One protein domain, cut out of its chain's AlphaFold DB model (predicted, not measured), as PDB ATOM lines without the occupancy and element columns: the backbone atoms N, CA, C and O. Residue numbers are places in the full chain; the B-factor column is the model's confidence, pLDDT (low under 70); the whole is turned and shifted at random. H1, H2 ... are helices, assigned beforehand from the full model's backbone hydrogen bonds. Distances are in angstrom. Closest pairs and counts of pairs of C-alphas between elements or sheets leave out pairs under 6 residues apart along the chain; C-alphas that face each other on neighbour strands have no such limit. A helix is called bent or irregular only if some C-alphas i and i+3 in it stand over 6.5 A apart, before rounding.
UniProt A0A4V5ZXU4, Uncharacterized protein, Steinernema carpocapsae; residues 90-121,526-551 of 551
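AT A GLANCE: This is residues 90 to 121 and 526 to 551 of the 551 residues of an uncharacterized protein of Steinernema carpocapsae (UniProt A0A4V5ZXU4). Two long, straight helices lie side by side with a gap between them, running opposite ways and shifted along each other, as a long, thin pair. H1 and H2 come near each other only around Cys 105 and Cys 545; residues 90 to 97 and 113 to 121 of H1 and 526 to 537 of H2 stand free. The printed part has 58 residues with two named helices, H1 then H2, and no named strand, and its class is all helix. It is only just loose, close to extended, with a radius of gyration of the C-alphas of 15.3 A, and a rod in outline, spanning 53 by 22 by 7 A.

HOW THE PARTS SIT: H1, residues 90 to 121, and H2, residues 526 to 550, are close but not clearly touching, with 2 pairs of C-alphas within 8 A. Their closest C-alphas, those of Cys 105 and Cys 545, are 7.7 A apart. Their lines stand at a shallow tilt of 12 degrees, and they run opposite ways. Their centres are 16.6 A apart. In both H1 and H2 every O i to N i+4 pair is within hydrogen-bond range.

IN THESE COORDINATES: H1 begins at C-alpha 90 (34.161, -1.467, 34.702) and ends at C-alpha 121 (60.181, 34.171, 18.890), 46.9 A from first to last C-alpha. H2 runs from C-alpha 526 (44.772, 45.217, 12.728) to C-alpha 550 (33.762, 17.783, 34.429), 36.7 A. Neither helix is bent.

THE WHOLE: The two C-alphas farthest apart, those of His 90 and Gln 526, are 52.7 A from each other. Residues 122 to 525 are not printed, and the C-alphas of Asn 121 and Gln 526 are 19.9 A apart across this cut, which lies in the link from H1 to H2. Met 551 is the chain's last residue. The mean pLDDT of the printed part is 79.7; residues 526 to 534, 536 and 548 to 551 are under 70.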
ATOM      1  N   HIS A  90      34.649  -2.614  35.467       73.75
ATOM      2  CA  HIS A  90      34.161  -1.467  34.702       73.75
ATOM      3  C   HIS A  90      34.651  -0.131  35.291       73.75
ATOM      4  O   HIS A  90      35.204   0.697  34.566       73.75
ATOM      5  N   GLU A  91      34.566   0.045  36.614       75.31
ATOM      6  CA  GLU A  91      35.082   1.235  37.310       75.31
ATOM      7  C   GLU A  91      36.592   1.442  37.057       75.31
ATOM      8  O   GLU A  91      37.038   2.545  36.731       75.31
ATOM      9  N   LYS A  92      37.387   0.361  37.097       76.12
ATOM     10  CA  LYS A  92      38.828   0.403  36.790       76.12
ATOM     11  C   LYS A  92      39.133   0.792  35.337       76.12
ATOM     12  O   LYS A  92      40.156   1.438  35.099       76.12
ATOM     13  N   LYS A  93      38.272   0.445  34.368       77.19
ATOM     14  CA  LYS A  93      38.408   0.894  32.968       77.19
ATOM     15  C   LYS A  93      38.141   2.400  32.836       77.19
ATOM     16  O   LYS A  93      38.958   3.097  32.235       77.19
ATOM     17  N   LEU A  94      37.069   2.907  33.454       75.62
ATOM     18  CA  LEU A  94      36.740   4.341  33.476       75.62
ATOM     19  C   LEU A  94      37.848   5.191  34.117       75.62
ATOM     20  O   LEU A  94      38.248   6.216  33.561       75.62
ATOM     21  N   LEU A  95      38.397   4.747  35.253       77.69
ATOM     22  CA  LEU A  95      39.493   5.443  35.934       77.69
ATOM     23  C   LEU A  95      40.758   5.549  35.065       77.69
ATOM     24  O   LEU A  95      41.378   6.613  35.033       77.69
ATOM     25  N   ARG A  96      41.110   4.495  34.309       83.38
ATOM     26  CA  ARG A  96      42.229   4.537  33.348       83.38
ATOM     27  C   ARG A  96      41.966   5.516  32.204       83.38
ATOM     28  O   ARG A  96      42.780   6.410  31.992       83.38
ATOM     29  N   GLN A  97      40.801   5.433  31.553       83.44
ATOM     30  CA  GLN A  97      40.439   6.348  30.460       83.44
ATOM     31  C   GLN A  97      40.491   7.826  30.882       83.44
ATOM     32  O   GLN A  97      40.943   8.674  30.108       83.44
ATOM     33  N   ARG A  98      40.083   8.149  32.120       84.19
ATOM     34  CA  ARG A  98      40.166   9.519  32.657       84.19
ATOM     35  C   ARG A  98      41.613   9.982  32.878       84.19
ATOM     36  O   ARG A  98      41.903  11.159  32.666       84.19
ATOM     37  N   GLY A  99      42.519   9.071  33.241       87.81
ATOM     38  CA  GLY A  99      43.966   9.312  33.254       87.81
ATOM     39  C   GLY A  99      44.508   9.607  31.854       87.81
ATOM     40  O   GLY A  99      45.073  10.675  31.623       87.81
ATOM     41  N   ASP A 100      44.237   8.729  30.885       89.88
ATOM     42  CA  ASP A 100      44.709   8.872  29.499       89.88
ATOM     43  C   ASP A 100      44.188  10.148  28.812       89.88
ATOM     44  O   ASP A 100      44.849  10.715  27.938       89.88
ATOM     45  N   LEU A 101      42.983  10.605  29.169       85.31
ATOM     46  CA  LEU A 101      42.408  11.859  28.674       85.31
ATOM     47  C   LEU A 101      43.045  13.085  29.349       85.31
ATOM     48  O   LEU A 101      43.361  14.059  28.666       85.31
ATOM     49  N   ARG A 102      43.321  13.023  30.662       90.31
ATOM     50  CA  ARG A 102      44.071  14.066  31.383       90.31
ATOM     51  C   ARG A 102      45.498  14.208  30.847       90.31
ATOM     52  O   ARG A 102      45.944  15.332  30.634       90.31
ATOM     53  N   LYS A 103      46.189  13.091  30.590       93.81
ATOM     54  CA  LYS A 103      47.551  13.067  30.035       93.81
ATOM     55  C   LYS A 103      47.606  13.734  28.658       93.81
ATOM     56  O   LYS A 103      48.390  14.659  28.472       93.81
ATOM     57  N   ARG A 104      46.700  13.362  27.742       91.56
ATOM     58  CA  ARG A 104      46.575  14.000  26.415       91.56
ATOM     59  C   ARG A 104      46.240  15.491  26.501       91.56
ATOM     60  O   ARG A 104      46.882  16.287  25.832       91.56
ATOM     61  N   CYS A 105      45.316  15.894  27.376       90.00
ATOM     62  CA  CYS A 105      44.976  17.310  27.560       90.00
ATOM     63  C   CYS A 105      46.172  18.152  28.060       90.00
ATOM     64  O   CYS A 105      46.357  19.282  27.610       90.00
ATOM     65  N   LEU A 106      47.018  17.599  28.938       93.94
ATOM     66  CA  LEU A 106      48.260  18.249  29.379       93.94
ATOM     67  C   LEU A 106      49.334  18.295  28.278       93.94
ATOM     68  O   LEU A 106      50.087  19.264  28.202       93.94
ATOM     69  N   GLU A 107      49.404  17.272  27.426       95.31
ATOM     70  CA  GLU A 107      50.325  17.215  26.287       95.31
ATOM     71  C   GLU A 107      49.942  18.225  25.192       95.31
ATOM     72  O   GLU A 107      50.795  18.958  24.696       95.31
ATOM     73  N   ASP A 108      48.654  18.328  24.862       92.00
ATOM     74  CA  ASP A 108      48.149  19.305  23.894       92.00
ATOM     75  C   ASP A 108      48.243  20.742  24.430       92.00
ATOM     76  O   ASP A 108      48.553  21.659  23.671       92.00
ATOM     77  N   TYR A 109      48.079  20.947  25.744       89.88
ATOM     78  CA  TYR A 109      48.359  22.238  26.379       89.88
ATOM     79  C   TYR A 109      49.830  22.658  26.221       89.88
ATOM     80  O   TYR A 109      50.082  23.815  25.887       89.88
ATOM     81  N   ARG A 110      50.794  21.733  26.386       96.44
ATOM     82  CA  ARG A 110      52.217  22.016  26.108       96.44
ATOM     83  C   ARG A 110      52.414  22.433  24.653       96.44
ATOM     84  O   ARG A 110      52.835  23.557  24.426       96.44
ATOM     85  N   LYS A 111      51.957  21.629  23.684       94.00
ATOM     86  CA  LYS A 111      52.071  21.948  22.243       94.00
ATOM     87  C   LYS A 111      51.505  23.328  21.888       94.00
ATOM     88  O   LYS A 111      52.064  24.016  21.036       94.00
ATOM     89  N   ILE A 112      50.406  23.746  22.523       91.25
ATOM     90  CA  ILE A 112      49.833  25.089  22.345       91.25
ATOM     91  C   ILE A 112      50.775  26.167  22.901       91.25
ATOM     92  O   ILE A 112      51.034  27.143  22.202       91.25
ATOM     93  N   MET A 113      51.315  25.991  24.111       93.56
ATOM     94  CA  MET A 113      52.291  26.923  24.695       93.56
ATOM     95  C   MET A 113      53.587  26.994  23.873       93.56
ATOM     96  O   MET A 113      54.028  28.094  23.551       93.56
ATOM     97  N   ASP A 114      54.128  25.850  23.445       92.69
ATOM     98  CA  ASP A 114      55.322  25.753  22.593       92.69
ATOM     99  C   ASP A 114      55.101  26.482  21.248       92.69
ATOM    100  O   ASP A 114      55.979  27.183  20.743       92.69
ATOM    101  N   THR A 115      53.891  26.374  20.680       93.12
ATOM    102  CA  THR A 115      53.498  27.082  19.448       93.12
ATOM    103  C   THR A 115      53.374  28.592  19.669       93.12
ATOM    104  O   THR A 115      53.765  29.372  18.798       93.12
ATOM    105  N   ILE A 116      52.857  29.026  20.825       89.75
ATOM    106  CA  ILE A 116      52.797  30.446  21.196       89.75
ATOM    107  C   ILE A 116      54.217  31.005  21.335       89.75
ATOM    108  O   ILE A 116      54.520  32.013  20.696       89.75
ATOM    109  N   GLU A 117      55.109  30.331  22.066       93.44
ATOM    110  CA  GLU A 117      56.510  30.745  22.209       93.44
ATOM    111  C   GLU A 117      57.234  30.796  20.854       93.44
ATOM    112  O   GLU A 117      57.901  31.787  20.546       93.44
ATOM    113  N   ALA A 118      57.050  29.789  19.994       92.94
ATOM    114  CA  ALA A 118      57.594  29.803  18.637       92.94
ATOM    115  C   ALA A 118      57.077  31.000  17.815       92.94
ATOM    116  O   ALA A 118      57.849  31.608  17.070       92.94
ATOM    117  N   SER A 119      55.802  31.379  17.976       91.19
ATOM    118  CA  SER A 119      55.217  32.544  17.301       91.19
ATOM    119  C   SER A 119      55.750  33.877  17.845       91.19
ATOM    120  O   SER A 119      56.089  34.761  17.058       91.19
ATOM    121  N   GLU A 120      55.939  34.012  19.162       92.19
ATOM    122  CA  GLU A 120      56.581  35.190  19.751       92.19
ATOM    123  C   GLU A 120      58.044  35.311  19.325       92.19
ATOM    124  O   GLU A 120      58.508  36.398  18.999       92.19
ATOM    125  N   ASN A 121      58.779  34.200  19.297       94.88
ATOM    126  CA  ASN A 121      60.181  34.171  18.890       94.88
ATOM    127  C   ASN A 121      60.348  34.295  17.361       94.88
ATOM    128  O   ASN A 121      61.455  34.547  16.885       94.88
ATOM    129  N   GLN A 526      44.801  46.604  13.198       47.88
ATOM    130  CA  GLN A 526      44.772  45.217  12.728       47.88
ATOM    131  C   GLN A 526      45.520  44.262  13.678       47.88
ATOM    132  O   GLN A 526      44.981  43.207  14.019       47.88
ATOM    133  N   GLU A 527      46.695  44.646  14.191       54.19
ATOM    134  CA  GLU A 527      47.424  43.869  15.209       54.19
ATOM    135  C   GLU A 527      46.624  43.732  16.516       54.19
ATOM    136  O   GLU A 527      46.554  42.644  17.098       54.19
ATOM    137  N   ARG A 528      45.961  44.809  16.966       50.66
ATOM    138  CA  ARG A 528      45.110  44.783  18.170       50.66
ATOM    139  C   ARG A 528      43.891  43.876  17.999       50.66
ATOM    140  O   ARG A 528      43.593  43.120  18.923       50.66
ATOM    141  N   SER A 529      43.228  43.901  16.839       52.97
ATOM    142  CA  SER A 529      42.110  42.992  16.537       52.97
ATOM    143  C   SER A 529      42.565  41.534  16.550       52.97
ATOM    144  O   SER A 529      41.986  40.714  17.256       52.97
ATOM    145  N   LEU A 530      43.660  41.220  15.849       59.69
ATOM    146  CA  LEU A 530      44.166  39.854  15.718       59.69
ATOM    147  C   LEU A 530      44.603  39.273  17.078       59.69
ATOM    148  O   LEU A 530      44.352  38.101  17.366       59.69
ATOM    149  N   LYS A 531      45.168  40.104  17.966       64.06
ATOM    150  CA  LYS A 531      45.474  39.727  19.357       64.06
ATOM    151  C   LYS A 531      44.213  39.458  20.195       64.06
ATOM    152  O   LYS A 531      44.203  38.516  20.985       64.06
ATOM    153  N   LEU A 532      43.151  40.243  20.006       61.25
ATOM    154  CA  LEU A 532      41.845  40.039  20.648       61.25
ATOM    155  C   LEU A 532      41.174  38.739  20.182       61.25
ATOM    156  O   LEU A 532      40.697  37.963  21.011       61.25
ATOM    157  N   ASP A 533      41.200  38.457  18.879       62.28
ATOM    158  CA  ASP A 533      40.642  37.231  18.303       62.28
ATOM    159  C   ASP A 533      41.392  35.978  18.778       62.28
ATOM    160  O   ASP A 533      40.760  34.997  19.178       62.28
ATOM    161  N   LEU A 534      42.729  36.021  18.846       69.69
ATOM    162  CA  LEU A 534      43.532  34.943  19.438       69.69
ATOM    163  C   LEU A 534      43.188  34.704  20.917       69.69
ATOM    164  O   LEU A 534      43.030  33.552  21.325       69.69
ATOM    165  N   MET A 535      43.004  35.762  21.718       78.81
ATOM    166  CA  MET A 535      42.565  35.619  23.114       78.81
ATOM    167  C   MET A 535      41.151  35.033  23.226       78.81
ATOM    168  O   MET A 535      40.913  34.176  24.077       78.81
ATOM    169  N   ASN A 536      40.220  35.427  22.352       67.50
ATOM    170  CA  ASN A 536      38.864  34.872  22.321       67.50
ATOM    171  C   ASN A 536      38.859  33.377  21.948       67.50
ATOM    172  O   ASN A 536      38.170  32.584  22.596       67.50
ATOM    173  N   ILE A 537      39.671  32.972  20.965       78.62
ATOM    174  CA  ILE A 537      39.871  31.562  20.589       78.62
ATOM    175  C   ILE A 537      40.478  30.774  21.758       78.62
ATOM    176  O   ILE A 537      39.983  29.696  22.092       78.62
ATOM    177  N   PHE A 538      41.495  31.320  22.431       78.19
ATOM    178  CA  PHE A 538      42.115  30.692  23.600       78.19
ATOM    179  C   PHE A 538      41.109  30.491  24.745       78.19
ATOM    180  O   PHE A 538      40.985  29.383  25.264       78.19
ATOM    181  N   ILE A 539      40.311  31.513  25.084       80.81
ATOM    182  CA  ILE A 539      39.248  31.430  26.103       80.81
ATOM    183  C   ILE A 539      38.186  30.385  25.725       80.81
ATOM    184  O   ILE A 539      37.703  29.657  26.597       80.81
ATOM    185  N   TYR A 540      37.826  30.275  24.443       79.81
ATOM    186  CA  TYR A 540      36.894  29.253  23.962       79.81
ATOM    187  C   TYR A 540      37.462  27.833  24.134       79.81
ATOM    188  O   TYR A 540      36.789  26.975  24.708       79.81
ATOM    189  N   LEU A 541      38.712  27.595  23.722       77.56
ATOM    190  CA  LEU A 541      39.392  26.306  23.900       77.56
ATOM    191  C   LEU A 541      39.514  25.923  25.384       77.56
ATOM    192  O   LEU A 541      39.238  24.778  25.744       77.56
ATOM    193  N   LEU A 542      39.840  26.884  26.253       80.69
ATOM    194  CA  LEU A 542      39.917  26.683  27.704       80.69
ATOM    195  C   LEU A 542      38.555  26.282  28.293       80.69
ATOM    196  O   LEU A 542      38.478  25.330  29.069       80.69
ATOM    197  N   ARG A 543      37.461  26.937  27.874       77.50
ATOM    198  CA  ARG A 543      36.089  26.559  28.266       77.50
ATOM    199  C   ARG A 543      35.728  25.147  27.804       77.50
ATOM    200  O   ARG A 543      35.189  24.381  28.599       77.50
ATOM    201  N   VAL A 544      36.051  24.778  26.562       77.88
ATOM    202  CA  VAL A 544      35.791  23.428  26.026       77.88
ATOM    203  C   VAL A 544      36.591  22.360  26.782       77.88
ATOM    204  O   VAL A 544      36.028  21.316  27.115       77.88
ATOM    205  N   CYS A 545      37.861  22.621  27.111       77.62
ATOM    206  CA  CYS A 545      38.678  21.708  27.919       77.62
ATOM    207  C   CYS A 545      38.113  21.540  29.333       77.62
ATOM    208  O   CYS A 545      37.942  20.411  29.781       77.62
ATOM    209  N   VAL A 546      37.754  22.637  30.013       73.81
ATOM    210  CA  VAL A 546      37.148  22.584  31.355       73.81
ATOM    211  C   VAL A 546      35.853  21.767  31.339       73.81
ATOM    212  O   VAL A 546      35.712  20.851  32.144       73.81
ATOM    213  N   ILE A 547      34.941  22.023  30.394       80.94
ATOM    214  CA  ILE A 547      33.688  21.257  30.268       80.94
ATOM    215  C   ILE A 547      33.980  19.757  30.078       80.94
ATOM    216  O   ILE A 547      33.372  18.933  30.756       80.94
ATOM    217  N   ARG A 548      34.971  19.393  29.249       68.25
ATOM    218  CA  ARG A 548      35.403  17.997  29.027       68.25
ATOM    219  C   ARG A 548      36.213  17.342  30.156       68.25
ATOM    220  O   ARG A 548      36.575  16.179  30.016       68.25
ATOM    221  N   MET A 549      36.512  18.043  31.251       67.00
ATOM    222  CA  MET A 549      37.072  17.425  32.464       67.00
ATOM    223  C   MET A 549      36.020  17.181  33.559       67.00
ATOM    224  O   MET A 549      36.274  16.397  34.484       67.00
ATOM    225  N   PHE A 550      34.869  17.859  33.468       66.25
ATOM    226  CA  PHE A 550      33.762  17.783  34.429       66.25
ATOM    227  C   PHE A 550      32.557  16.964  33.945       66.25
ATOM    228  O   PHE A 550      31.759  16.554  34.788       66.25
ATOM    229  N   MET A 551      32.449  16.708  32.638       64.88
ATOM    230  CA  MET A 551      31.684  15.584  32.079       64.88
ATOM    231  C   MET A 551      32.561  14.329  32.015       64.88
ATOM    232  O   MET A 551      31.996  13.238  32.222       64.88
TER     233      MET A 551